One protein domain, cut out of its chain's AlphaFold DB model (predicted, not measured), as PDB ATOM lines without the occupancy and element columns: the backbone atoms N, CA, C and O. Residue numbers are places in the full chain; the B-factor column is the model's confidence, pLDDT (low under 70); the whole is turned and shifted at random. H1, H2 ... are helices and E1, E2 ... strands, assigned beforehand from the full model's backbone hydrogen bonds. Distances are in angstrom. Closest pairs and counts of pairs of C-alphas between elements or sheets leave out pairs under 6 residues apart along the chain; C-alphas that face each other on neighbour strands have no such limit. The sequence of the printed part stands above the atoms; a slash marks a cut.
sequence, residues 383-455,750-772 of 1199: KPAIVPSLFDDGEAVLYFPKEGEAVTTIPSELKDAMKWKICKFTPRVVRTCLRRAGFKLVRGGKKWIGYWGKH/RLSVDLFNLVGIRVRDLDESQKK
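This is residues 383 to 455 and 750 to 772 of the 1199 residues of the protein "TTL-domain-containing protein" of Rhizoclosmatium globosum (UniProt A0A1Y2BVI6). A small wall of three parallel strands, E2, E1 and E3, has helix H2 over one face, H3 packs on H2, and no helix is over the other face. Before these parts comes a long stretch with no named element, residues 383 to 411, which folds back on itself where residues 386 to 387 pair antiparallel with residues 397 to 398; Asp 392, in the loop between, and Lys 424, in the link from E1 to H2, mark the two ends of the greatest length. The printed part has 96 residues with four named helices and three named strands, in the order H1, E1, H2, E2, E3, H3, H4. The class is mixed, helices and strands, though under half of the residues, 41 of 96, are in named elements. The whole is compact, with a radius of gyration of the C-alphas of 13.2 A, and spans 41 by 37 by 24 A.

The printed part begins at Lys 383, with its C-alpha at (189.466, 143.418, 166.880), and its first 29 residues hold no named element. H1 is residues 412 to 415, beginning at C-alpha 412 at (206.399, 141.863, 162.186). E1 is residues 419 to 422, 9.7 A from first to last C-alpha. H2 is residues 428 to 436, 12.1 A long, and begins at C-alpha 428 at (188.017, 132.266, 145.496). E2 is residues 440 to 442, 6.5 A long, and E3 is residues 450 to 452, 6.9 A long. After the cut H3, the longest helix, is residues 750 to 759 and 14.2 A long. H4 is residues 763 to 770, 11.5 A long, and ends at C-alpha 770 at (210.730, 129.821, 161.576).

The sheet runs E2, E1, E3, with E2 and E3 as its edge strands and E1 as its inner strand. E2 and E1 are parallel at 43 degrees, with N 420 and O 440 within hydrogen-bond range at 2.9 A. E1 and E3 are parallel at 18 degrees, with N 421 and O 450 within hydrogen-bond range at 2.8 A and N 452 and O 421 at 3.1 A. H2 is on the sheet at a height of 9.0 A. It lies over E1 and only just over E2, where 3 of its C-alphas fall, and runs along the strands, at 4 degrees to E1 on the local plane. The closest C-alphas of H2 and E2 are those of Arg 435 and Leu 441, 7.5 A apart. E1, H2 and E2 form a strand-helix-strand unit, two parallel neighbour strands with a helix between them in the chain, and its crossover is right-handed. H2 and H3 touch at a steep tilt of 60 degrees and run the same way; their closest C-alphas, those of Val 430 and Ser 752, are 6.1 A apart. H3 is not on the sheet, and it is apart from H4. H1 and H4 only just touch, with 3 pairs of C-alphas within 8 A, the closest being those of Leu 414 and Leu 766 at 6.4 A. Neither H1 nor H4 is on the sheet. In H2 and H3 every O i to N i+4 pair is within hydrogen-bond range; in H4 3 of 4 are, and H1 is too short for such a pair.

The C-alphas of Asp 392 and Lys 424, the two farthest apart, are 41.1 A from each other. Residues 456 to 749 are not printed, and C-alphas 455 and 750 are 23.0 A apart across this cut, which lies in the link from E3 to H3. Of the links that are printed whole, E2 to E3 is short, the others are tight, and none is long. The mean pLDDT of the printed part is 91.8, and one printed residue, Lys 772, is under 70.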
ATOM      1  N   LYS A 383     189.298 144.739 166.266       89.19
ATOM      2  CA  LYS A 383     189.466 143.418 166.880       89.19
ATOM      3  C   LYS A 383     190.942 143.012 166.951       89.19
ATOM      4  O   LYS A 383     191.694 143.297 166.018       89.19
ATOM      5  N   PRO A 384     191.385 142.301 167.999       91.31
ATOM      6  CA  PRO A 384     192.746 141.791 168.051       91.31
ATOM      7  C   PRO A 384     192.940 140.693 166.991       91.31
ATOM      8  O   PRO A 384     192.203 139.709 166.959       91.31
ATOM      9  N   ALA A 385     193.956 140.836 166.137       92.38
ATOM     10  CA  ALA A 385     194.299 139.836 165.115       92.38
ATOM     11  C   ALA A 385     194.897 138.538 165.695       92.38
ATOM     12  O   ALA A 385     195.057 137.551 164.977       92.38
ATOM     13  N   ILE A 386     195.212 138.529 166.991       93.94
ATOM     14  CA  ILE A 386     195.568 137.343 167.770       93.94
ATOM     15  C   ILE A 386     194.604 137.264 168.954       93.94
ATOM     16  O   ILE A 386     194.584 138.145 169.812       93.94
ATOM     17  N   VAL A 387     193.817 136.193 169.005       92.69
ATOM     18  CA  VAL A 387     192.916 135.881 170.114       92.69
ATOM     19  C   VAL A 387     193.712 135.129 171.191       92.69
ATOM     20  O   VAL A 387     194.335 134.108 170.878       92.69
ATOM     21  N   PRO A 388     193.723 135.595 172.450       91.06
ATOM     22  CA  PRO A 388     194.302 134.848 173.563       91.06
ATOM     23  C   PRO A 388     193.449 133.614 173.896       91.06
ATOM     24  O   PRO A 388     192.243 133.595 173.647       91.06
ATOM     25  N   SER A 389     194.071 132.602 174.500       90.69
ATOM     26  CA  SER A 389     193.351 131.474 175.102       90.69
ATOM     27  C   SER A 389     192.485 131.923 176.288       90.69
ATOM     28  O   SER A 389     192.783 132.916 176.957       90.69
ATOM     29  N   LEU A 390     191.441 131.143 176.579       88.88
ATOM     30  CA  LEU A 390     190.684 131.140 177.835       88.88
ATOM     31  C   LEU A 390     191.547 130.924 179.090       88.88
ATOM     32  O   LEU A 390     191.089 131.233 180.191       88.88
ATOM     33  N   PHE A 391     192.744 130.351 178.943       87.44
ATOM     34  CA  PHE A 391     193.560 129.848 180.042       87.44
ATOM     35  C   PHE A 391     194.939 130.518 180.083       87.44
ATOM     36  O   PHE A 391     195.585 130.738 179.058       87.44
ATOM     37  N   ASP A 392     195.400 130.808 181.301       82.25
ATOM     38  CA  ASP A 392     196.662 131.488 181.613       82.25
ATOM     39  C   ASP A 392     197.901 130.755 181.017       82.25
ATOM     40  O   ASP A 392     198.918 131.381 180.716       82.25
ATOM     41  N   ASP A 393     197.795 129.439 180.794       80.50
ATOM     42  CA  ASP A 393     198.797 128.523 180.219       80.50
ATOM     43  C   ASP A 393     198.499 128.081 178.764       80.50
ATOM     44  O   ASP A 393     199.137 127.164 178.245       80.50
ATOM     45  N   GLY A 394     197.508 128.692 178.106       82.81
ATOM     46  CA  GLY A 394     197.012 128.259 176.797       82.81
ATOM     47  C   GLY A 394     197.690 128.881 175.565       82.81
ATOM     48  O   GLY A 394     198.511 129.802 175.631       82.81
ATOM     49  N   GLU A 395     197.313 128.365 174.393       85.94
ATOM     50  CA  GLU A 395     197.874 128.735 173.087       85.94
ATOM     51  C   GLU A 395     197.021 129.811 172.394       85.94
ATOM     52  O   GLU A 395     195.890 129.556 171.982       85.94
ATOM     53  N   ALA A 396     197.572 131.013 172.221       92.19
ATOM     54  CA  ALA A 396     196.954 132.082 171.443       92.19
ATOM     55  C   ALA A 396     196.910 131.737 169.942       92.19
ATOM     56  O   ALA A 396     197.775 131.028 169.417       92.19
ATOM     57  N   VAL A 397     195.915 132.268 169.233       95.06
ATOM     58  CA  VAL A 397     195.564 131.896 167.850       95.06
ATOM     59  C   VAL A 397     195.297 133.121 166.981       95.06
ATOM     60  O   VAL A 397     194.828 134.139 167.475       95.06
ATOM     61  N   LEU A 398     195.546 133.029 165.674       95.44
ATOM     62  CA  LEU A 398     195.163 134.080 164.727       95.44
ATOM     63  C   LEU A 398     193.636 134.214 164.607       95.44
ATOM     64  O   LEU A 398     192.918 133.211 164.578       95.44
ATOM     65  N   TYR A 399     193.166 135.455 164.479       96.31
ATOM     66  CA  TYR A 399     191.787 135.790 164.125       96.31
ATOM     67  C   TYR A 399     191.632 135.934 162.608       96.31
ATOM     68  O   TYR A 399     192.458 136.565 161.948       96.31
ATOM     69  N   PHE A 400     190.545 135.397 162.058       96.69
ATOM     70  CA  PHE A 400     190.159 135.595 160.662       96.69
ATOM     71  C   PHE A 400     189.001 136.606 160.610       96.69
ATOM     72  O   PHE A 400     187.912 136.287 161.095       96.69
ATOM     73  N   PRO A 401     189.201 137.819 160.059       95.12
ATOM     74  CA  PRO A 401     188.168 138.853 160.030       95.12
ATOM     75  C   PRO A 401     187.061 138.574 159.008       95.12
ATOM     76  O   PRO A 401     187.293 138.066 157.900       95.12
ATOM     77  N   LYS A 402     185.838 138.991 159.349       93.81
ATOM     78  CA  LYS A 402     184.735 139.101 158.386       93.81
ATOM     79  C   LYS A 402     184.969 140.287 157.444       93.81
ATOM     80  O   LYS A 402     185.958 141.011 157.530       93.81
ATOM     81  N   GLU A 403     184.077 140.451 156.479       90.12
ATOM     82  CA  GLU A 403     184.121 141.586 155.556       90.12
ATOM     83  C   GLU A 403     183.837 142.893 156.310       90.12
ATOM     84  O   GLU A 403     182.942 142.923 157.151       90.12
ATOM     85  N   GLY A 404     184.621 143.944 156.053       89.81
ATOM     86  CA  GLY A 404     184.506 145.234 156.748       89.81
ATOM     87  C   GLY A 404     185.013 145.272 158.200       89.81
ATOM     88  O   GLY A 404     185.034 146.346 158.795       89.81
ATOM     89  N   GLU A 405     185.450 144.153 158.793       91.81
ATOM     90  CA  GLU A 405     185.959 144.150 160.172       91.81
ATOM     91  C   GLU A 405     187.409 144.651 160.256       91.81
ATOM     92  O   GLU A 405     188.339 143.992 159.788       91.81
ATOM     93  N   ALA A 406     187.609 145.793 160.920       90.00
ATOM     94  CA  ALA A 406     188.935 146.299 161.260       90.00
ATOM     95  C   ALA A 406     189.622 145.404 162.311       90.00
ATOM     96  O   ALA A 406     189.038 145.073 163.348       90.00
ATOM     97  N   VAL A 407     190.888 145.059 162.066       91.69
ATOM     98  CA  VAL A 407     191.732 144.259 162.968       91.69
ATOM     99  C   VAL A 407     193.069 144.939 163.249       91.69
ATOM    100  O   VAL A 407     193.582 145.688 162.419       91.69
ATOM    101  N   THR A 408     193.653 144.668 164.418       91.56
ATOM    102  CA  THR A 408     194.999 145.148 164.770       91.56
ATOM    103  C   THR A 408     196.049 144.585 163.812       91.56
ATOM    104  O   THR A 408     195.933 143.453 163.346       91.56
ATOM    105  N   THR A 409     197.144 145.307 163.582       88.06
ATOM    106  CA  THR A 409     198.271 144.771 162.806       88.06
ATOM    107  C   THR A 409     198.876 143.530 163.466       88.06
ATOM    108  O   THR A 409     199.104 143.516 164.674       88.06
ATOM    109  N   ILE A 410     199.195 142.508 162.670       88.69
ATOM    110  CA  ILE A 410     199.937 141.330 163.140       88.69
ATOM    111  C   ILE A 410     201.421 141.707 163.344       88.69
ATOM    112  O   ILE A 410     201.972 142.392 162.472       88.69
ATOM    113  N   PRO A 411     202.076 141.276 164.445       88.75
ATOM    114  CA  PRO A 411     203.493 141.537 164.711       88.75
ATOM    115  C   PRO A 411     204.421 141.160 163.548       88.75
ATOM    116  O   PRO A 411     204.226 140.138 162.883       88.75
ATOM    117  N   SER A 412     205.439 141.987 163.298       85.94
ATOM    118  CA  SER A 412     206.399 141.863 162.186       85.94
ATOM    119  C   SER A 412     207.062 140.486 162.119       85.94
ATOM    120  O   SER A 412     207.236 139.927 161.038       85.94
ATOM    121  N   GLU A 413     207.352 139.918 163.284       86.94
ATOM    122  CA  GLU A 413     208.090 138.674 163.504       86.94
ATOM    123  C   GLU A 413     207.282 137.451 163.040       86.94
ATOM    124  O   GLU A 413     207.846 136.407 162.718       86.94
ATOM    125  N   LEU A 414     205.952 137.588 162.990       88.75
ATOM    126  CA  LEU A 414     205.021 136.539 162.585       88.75
ATOM    127  C   LEU A 414     204.661 136.610 161.098       88.75
ATOM    128  O   LEU A 414     204.371 135.570 160.507       88.75
ATOM    129  N   LYS A 415     204.716 137.794 160.466       89.38
ATOM    130  CA  LYS A 415     204.336 137.986 159.047       89.38
ATOM    131  C   LYS A 415     205.090 137.039 158.111       89.38
ATOM    132  O   LYS A 415     204.511 136.479 157.183       89.38
ATOM    133  N   ASP A 416     206.362 136.781 158.400       89.19
ATOM    134  CA  ASP A 416     207.203 135.893 157.597       89.19
ATOM    135  C   ASP A 416     206.808 134.400 157.687       89.19
ATOM    136  O   ASP A 416     207.163 133.600 156.815       89.19
ATOM    137  N   ALA A 417     206.025 134.018 158.699       91.25
ATOM    138  CA  ALA A 417     205.433 132.690 158.844       91.25
ATOM    139  C   ALA A 417     204.047 132.556 158.183       91.25
ATOM    140  O   ALA A 417     203.587 131.434 157.955       91.25
ATOM    141  N   MET A 418     203.388 133.666 157.829       94.62
ATOM    142  CA  MET A 418     202.023 133.698 157.283       94.62
ATOM    143  C   MET A 418     201.963 133.322 155.797       94.62
ATOM    144  O   MET A 418     201.499 134.080 154.945       94.62
ATOM    145  N   LYS A 419     202.441 132.120 155.477       95.94
ATOM    146  CA  LYS A 419     202.472 131.555 154.124       95.94
ATOM    147  C   LYS A 419     201.491 130.386 154.046       95.94
ATOM    148  O   LYS A 419     201.656 129.392 154.754       95.94
ATOM    149  N   TRP A 420     200.458 130.508 153.212       97.25
ATOM    150  CA  TRP A 420     199.429 129.478 153.035       97.25
ATOM    151  C   TRP A 420     199.568 128.803 151.673       97.25
ATOM    152  O   TRP A 420     199.544 129.469 150.636       97.25
ATOM    153  N   LYS A 421     199.703 127.476 151.664       96.12
ATOM    154  CA  LYS A 421     199.876 126.700 150.439       96.12
ATOM    155  C   LYS A 421     198.535 126.433 149.752       96.12
ATOM    156  O   LYS A 421     197.588 125.962 150.383       96.12
ATOM    157  N   ILE A 422     198.484 126.704 148.451       95.00
ATOM    158  CA  ILE A 422     197.297 126.580 147.593       95.00
ATOM    159  C   ILE A 422     197.595 125.733 146.341       95.00
ATOM    160  O   ILE A 422     198.751 125.582 145.948       95.00
ATOM    161  N   CYS A 423     196.558 125.199 145.694       91.12
ATOM    162  CA  CYS A 423     196.611 124.626 144.334       91.12
ATOM    163  C   CYS A 423     195.683 125.378 143.351       91.12
ATOM    164  O   CYS A 423     194.872 126.191 143.809       91.12
ATOM    165  N   LYS A 424     195.755 125.080 142.033       87.31
ATOM    166  CA  LYS A 424     194.887 125.667 140.976       87.31
ATOM    167  C   LYS A 424     193.404 125.716 141.428       87.31
ATOM    168  O   LYS A 424     192.785 126.779 141.454       87.31
ATOM    169  N   PHE A 425     192.887 124.604 141.962       84.50
ATOM    170  CA  PHE A 425     191.491 124.429 142.413       84.50
ATOM    171  C   PHE A 425     191.088 125.134 143.727       84.50
ATOM    172  O   PHE A 425     189.970 124.940 144.209       84.50
ATOM    173  N   THR A 426     191.957 125.940 144.350       92.62
ATOM    174  CA  THR A 426     191.630 126.604 145.630       92.62
ATOM    175  C   THR A 426     190.502 127.630 145.433       92.62
ATOM    176  O   THR A 426     190.687 128.552 144.633       92.62
ATOM    177  N   PRO A 427     189.358 127.543 146.143       93.69
ATOM    178  CA  PRO A 427     188.195 128.403 145.894       93.69
ATOM    179  C   PRO A 427     188.454 129.897 146.149       93.69
ATOM    180  O   PRO A 427     189.126 130.245 147.119       93.69
ATOM    181  N   ARG A 428     187.860 130.798 145.342       94.44
ATOM    182  CA  ARG A 428     188.017 132.266 145.496       94.44
ATOM    183  C   ARG A 428     187.670 132.745 146.911       94.44
ATOM    184  O   ARG A 428     188.453 133.492 147.480       94.44
ATOM    185  N   VAL A 429     186.584 132.248 147.515       95.44
ATOM    186  CA  VAL A 429     186.188 132.600 148.898       95.44
ATOM    187  C   VAL A 429     187.260 132.244 149.938       95.44
ATOM    188  O   VAL A 429     187.521 133.033 150.843       95.44
ATOM    189  N   VAL A 430     187.962 131.118 149.756       96.62
ATOM    190  CA  VAL A 430     189.090 130.712 150.608       96.62
ATOM    191  C   VAL A 430     190.292 131.631 150.373       96.62
ATOM    192  O   VAL A 430     190.845 132.155 151.337       96.62
ATOM    193  N   ARG A 431     190.658 131.909 149.110       96.81
ATOM    194  CA  ARG A 431     191.751 132.848 148.773       96.81
ATOM    195  C   ARG A 431     191.510 134.238 149.380       96.81
ATOM    196  O   ARG A 431     192.428 134.805 149.967       96.81
ATOM    197  N   THR A 432     190.288 134.767 149.270       96.38
ATOM    198  CA  THR A 432     189.892 136.068 149.834       96.38
ATOM    199  C   THR A 432     189.965 136.066 151.359       96.38
ATOM    200  O   THR A 432     190.559 136.976 151.931       96.38
ATOM    201  N   CYS A 433     189.433 135.035 152.025       96.69
ATOM    202  CA  CYS A 433     189.492 134.913 153.484       96.69
ATOM    203  C   CYS A 433     190.940 134.876 154.008       96.69
ATOM    204  O   CYS A 433     191.266 135.550 154.984       96.69
ATOM    205  N   LEU A 434     191.819 134.125 153.338       96.94
ATOM    206  CA  LEU A 434     193.237 134.023 153.690       96.94
ATOM    207  C   LEU A 434     193.981 135.350 153.470       96.94
ATOM    208  O   LEU A 434     194.694 135.803 154.363       96.94
ATOM    209  N   ARG A 435     193.781 136.012 152.319       96.62
ATOM    210  CA  ARG A 435     194.377 137.332 152.035       96.62
ATOM    211  C   ARG A 435     193.923 138.391 153.047       96.62
ATOM    212  O   ARG A 435     194.761 139.125 153.557       96.62
ATOM    213  N   ARG A 436     192.630 138.428 153.397       95.19
ATOM    214  CA  ARG A 436     192.071 139.368 154.391       95.19
ATOM    215  C   ARG A 436     192.646 139.158 155.796       95.19
ATOM    216  O   ARG A 436     192.812 140.118 156.535       95.19
ATOM    217  N   ALA A 437     192.996 137.921 156.147       94.75
ATOM    218  CA  ALA A 437     193.714 137.595 157.379       94.75
ATOM    219  C   ALA A 437     195.244 137.809 157.289       94.75
ATOM    220  O   ALA A 437     195.959 137.447 158.218       94.75
ATOM    221  N   GLY A 438     195.768 138.377 156.193       94.19
ATOM    222  CA  GLY A 438     197.185 138.730 156.035       94.19
ATOM    223  C   GLY A 438     198.102 137.627 155.487       94.19
ATOM    224  O   GLY A 438     199.321 137.782 155.528       94.19
ATOM    225  N   PHE A 439     197.567 136.511 154.975       96.44
ATOM    226  CA  PHE A 439     198.396 135.415 154.455       96.44
ATOM    227  C   PHE A 439     198.893 135.658 153.024       96.44
ATOM    228  O   PHE A 439     198.098 135.848 152.099       96.44
ATOM    229  N   LYS A 440     200.206 135.494 152.805       96.00
ATOM    230  CA  LYS A 440     200.767 135.322 151.458       96.00
ATOM    231  C   LYS A 440     200.437 133.917 150.954       96.00
ATOM    232  O   LYS A 440     200.812 132.916 151.566       96.00
ATOM    233  N   LEU A 441     199.737 133.837 149.827       96.94
ATOM    234  CA  LEU A 441     199.421 132.567 149.175       96.94
ATOM    235  C   LEU A 441     200.646 132.062 148.396       96.94
ATOM    236  O   LEU A 441     201.327 132.854 147.747       96.94
ATOM    237  N   VAL A 442     200.933 130.759 148.454       95.50
ATOM    238  CA  VAL A 442     202.078 130.135 147.761       95.50
ATOM    239  C   VAL A 442     201.669 128.846 147.041       95.50
ATOM    240  O   VAL A 442     200.922 128.037 147.589       95.50
ATOM    241  N   ARG A 443     202.172 128.629 145.817       91.06
ATOM    242  CA  ARG A 443     201.985 127.364 145.073       91.06
ATOM    243  C   ARG A 443     202.969 126.281 145.570       91.06
ATOM    244  O   ARG A 443     202.571 125.156 145.871       91.06
ATOM    245  N   GLY A 444     204.248 126.639 145.727       85.19
ATOM    246  CA  GLY A 444     205.348 125.726 146.082       85.19
ATOM    247  C   GLY A 444     205.939 125.888 147.493       85.19
ATOM    248  O   GLY A 444     205.402 126.581 148.356       85.19
ATOM    249  N   GLY A 445     207.089 125.240 147.718       83.88
ATOM    250  CA  GLY A 445     207.916 125.391 148.924       83.88
ATOM    251  C   GLY A 445     207.526 124.536 150.144       83.88
ATOM    252  O   GLY A 445     206.497 123.860 150.179       83.88
ATOM    253  N   LYS A 446     208.399 124.563 151.167       77.31
ATOM    254  CA  LYS A 446     208.226 123.860 152.462       77.31
ATOM    255  C   LYS A 446     207.876 124.794 153.637       77.31
ATOM    256  O   LYS A 446     207.399 124.317 154.660       77.31
ATOM    257  N   LYS A 447     208.092 126.109 153.494       84.75
ATOM    258  CA  LYS A 447     207.767 127.135 154.503       84.75
ATOM    259  C   LYS A 447     206.330 127.643 154.327       84.75
ATOM    260  O   LYS A 447     206.112 128.721 153.782       84.75
ATOM    261  N   TRP A 448     205.371 126.842 154.769       93.19
ATOM    262  CA  TRP A 448     203.948 127.188 154.846       93.19
ATOM    263  C   TRP A 448     203.366 126.677 156.167       93.19
ATOM    264  O   TRP A 448     203.895 125.715 156.730       93.19
ATOM    265  N   ILE A 449     202.301 127.320 156.651       95.00
ATOM    266  CA  ILE A 449     201.638 127.010 157.930       95.00
ATOM    267  C   ILE A 449     200.287 126.305 157.744       95.00
ATOM    268  O   ILE A 449     199.928 125.425 158.519       95.00
ATOM    269  N   GLY A 450     199.562 126.635 156.675       95.44
ATOM    270  CA  GLY A 450     198.315 125.976 156.295       95.44
ATOM    271  C   GLY A 450     198.334 125.525 154.839       95.44
ATOM    272  O   GLY A 450     199.034 126.117 154.014       95.44
ATOM    273  N   TYR A 451     197.568 124.483 154.530       95.50
ATOM    274  CA  TYR A 451     197.289 124.004 153.180       95.50
ATOM    275  C   TYR A 451     195.781 123.944 152.943       95.50
ATOM    276  O   TYR A 451     195.029 123.483 153.806       95.50
ATOM    277  N   TRP A 452     195.361 124.371 151.750       94.81
ATOM    278  CA  TRP A 452     194.050 124.049 151.195       94.81
ATOM    279  C   TRP A 452     194.221 123.491 149.777       94.81
ATOM    280  O   TRP A 452     194.829 124.152 148.933       94.81
ATOM    281  N   GLY A 453     193.684 122.302 149.489       91.69
ATOM    282  CA  GLY A 453     193.745 121.740 148.138       91.69
ATOM    283  C   GLY A 453     193.243 120.302 147.999       91.69
ATOM    284  O   GLY A 453     192.251 119.927 148.616       91.69
ATOM    285  N   LYS A 454     193.900 119.519 147.129       90.56
ATOM    286  CA  LYS A 454     193.547 118.120 146.821       90.56
ATOM    287  C   LYS A 454     193.890 117.227 148.019       90.56
ATOM    288  O   LYS A 454     194.946 117.393 148.630       90.56
ATOM    289  N   HIS A 455     193.021 116.258 148.309       92.56
ATOM    290  CA  HIS A 455     193.262 115.224 149.319       92.56
ATOM    291  C   HIS A 455     194.612 114.518 149.072       92.56
ATOM    292  O   HIS A 455     195.006 114.278 147.928       92.56
ATOM    293  N   ARG A 750     181.117 133.511 154.767       97.00
ATOM    294  CA  ARG A 750     180.929 133.422 156.229       97.00
ATOM    295  C   ARG A 750     181.419 132.070 156.764       97.00
ATOM    296  O   ARG A 750     182.236 132.047 157.678       97.00
ATOM    297  N   LEU A 751     181.034 130.973 156.102       98.25
ATOM    298  CA  LEU A 751     181.513 129.614 156.379       98.25
ATOM    299  C   LEU A 751     183.046 129.525 156.380       98.25
ATOM    300  O   LEU A 751     183.614 128.906 157.271       98.25
ATOM    301  N   SER A 752     183.720 130.141 155.401       97.69
ATOM    302  CA  SER A 752     185.189 130.115 155.308       97.69
ATOM    303  C   SER A 752     185.852 130.857 156.476       97.69
ATOM    304  O   SER A 752     186.805 130.348 157.061       97.69
ATOM    305  N   VAL A 753     185.326 132.030 156.849       97.69
ATOM    306  CA  VAL A 753     185.818 132.822 157.991       97.69
ATOM    307  C   VAL A 753     185.609 132.077 159.310       97.69
ATOM    308  O   VAL A 753     186.543 131.946 160.104       97.69
ATOM    309  N   ASP A 754     184.407 131.551 159.542       98.31
ATOM    310  CA  ASP A 754     184.083 130.812 160.764       98.31
ATOM    311  C   ASP A 754     184.865 129.487 160.853       98.31
ATOM    312  O   ASP A 754     185.280 129.101 161.942       98.31
ATOM    313  N   LEU A 755     185.147 128.826 159.722       98.38
ATOM    314  CA  LEU A 755     185.953 127.599 159.657       98.38
ATOM    315  C   LEU A 755     187.399 127.836 160.099       98.38
ATOM    316  O   LEU A 755     187.910 127.094 160.937       98.38
ATOM    317  N   PHE A 756     188.074 128.855 159.560       97.75
ATOM    318  CA  PHE A 756     189.462 129.130 159.947       97.75
ATOM    319  C   PHE A 756     189.570 129.670 161.380       97.75
ATOM    320  O   PHE A 756     190.519 129.319 162.088       97.75
ATOM    321  N   ASN A 757     188.566 130.425 161.846       97.94
ATOM    322  CA  ASN A 757     188.439 130.778 163.258       97.94
ATOM    323  C   ASN A 757     188.272 129.530 164.137       97.94
ATOM    324  O   ASN A 757     189.079 129.347 165.041       97.94
ATOM    325  N   LEU A 758     187.328 128.630 163.850       97.69
ATOM    326  CA  LEU A 758     187.142 127.370 164.583       97.69
ATOM    327  C   LEU A 758     188.456 126.564 164.650       97.69
ATOM    328  O   LEU A 758     188.986 126.321 165.736       97.69
ATOM    329  N   VAL A 759     189.031 126.245 163.485       95.50
ATOM    330  CA  VAL A 759     190.243 125.414 163.335       95.50
ATOM    331  C   VAL A 759     191.457 125.986 164.072       95.50
ATOM    332  O   VAL A 759     192.258 125.207 164.589       95.50
ATOM    333  N   GLY A 760     191.606 127.314 164.129       94.75
ATOM    334  CA  GLY A 760     192.640 128.013 164.901       94.75
ATOM    335  C   GLY A 760     194.078 127.761 164.430       94.75
ATOM    336  O   GLY A 760     194.628 126.668 164.584       94.75
ATOM    337  N   ILE A 761     194.735 128.793 163.903       94.81
ATOM    338  CA  ILE A 761     196.182 128.768 163.632       94.81
ATOM    339  C   ILE A 761     196.894 129.314 164.870       94.81
ATOM    340  O   ILE A 761     196.762 130.503 165.159       94.81
ATOM    341  N   ARG A 762     197.609 128.470 165.626       93.19
ATOM    342  CA  ARG A 762     198.268 128.898 166.873       93.19
ATOM    343  C   ARG A 762     199.479 129.767 166.558       93.19
ATOM    344  O   ARG A 762     200.250 129.464 165.649       93.19
ATOM    345  N   VAL A 763     199.702 130.806 167.355       91.94
ATOM    346  CA  VAL A 763     200.866 131.696 167.206       91.94
ATOM    347  C   VAL A 763     202.176 130.925 167.413       91.94
ATOM    348  O   VAL A 763     203.146 131.138 166.690       91.94
ATOM    349  N   ARG A 764     202.177 129.931 168.307       89.06
ATOM    350  CA  ARG A 764     203.303 129.009 168.497       89.06
ATOM    351  C   ARG A 764     203.637 128.178 167.254       89.06
ATOM    352  O   ARG A 764     204.806 127.882 167.026       89.06
ATOM    353  N   ASP A 765     202.654 127.817 166.428       91.25
ATOM    354  CA  ASP A 765     202.927 127.079 165.189       91.25
ATOM    355  C   ASP A 765     203.701 127.972 164.192       91.25
ATOM    356  O   ASP A 765     204.627 127.509 163.518       91.25
ATOM    357  N   LEU A 766     203.392 129.277 164.151       90.62
ATOM    358  CA  LEU A 766     204.132 130.269 163.360       90.62
ATOM    359  C   LEU A 766     205.590 130.383 163.836       90.62
ATOM    360  O   LEU A 766     206.497 130.309 163.006       90.62
ATOM    361  N   ASP A 767     205.823 130.477 165.150       87.75
ATOM    362  CA  ASP A 767     207.164 130.430 165.758       87.75
ATOM    363  C   ASP A 767     207.952 129.180 165.338       87.75
ATOM    364  O   ASP A 767     209.074 129.284 164.836       87.75
ATOM    365  N   GLU A 768     207.386 127.986 165.559       86.50
ATOM    366  CA  GLU A 768     208.052 126.714 165.244       86.50
ATOM    367  C   GLU A 768     208.409 126.623 163.752       86.50
ATOM    368  O   GLU A 768     209.481 126.118 163.412       86.50
ATOM    369  N   SER A 769     207.583 127.195 162.865       87.81
ATOM    370  CA  SER A 769     207.848 127.232 161.420       87.81
ATOM    371  C   SER A 769     209.099 128.036 161.018       87.81
ATOM    372  O   SER A 769     209.670 127.774 159.955       87.81
ATOM    373  N   GLN A 770     209.542 128.995 161.845       83.88
ATOM    374  CA  GLN A 770     210.730 129.821 161.576       83.88
ATOM    375  C   GLN A 770     212.003 129.319 162.270       83.88
ATOM    376  O   GLN A 770     213.111 129.681 161.860       83.88
ATOM    377  N   LYS A 771     211.886 128.464 163.294       83.69
ATOM    378  CA  LYS A 771     213.046 127.945 164.033       83.69
ATOM    379  C   LYS A 771     213.935 127.087 163.127       83.69
ATOM    380  O   LYS A 771     213.523 126.051 162.605       83.69
ATOM    381  N   LYS A 772     215.208 127.478 162.993       65.31
ATOM    382  CA  LYS A 772     216.254 126.691 162.314       65.31
ATOM    383  C   LYS A 772     216.547 125.406 163.107       65.31
ATOM    384  O   LYS A 772     217.449 125.373 163.942       65.31
TER     385      LYS A 772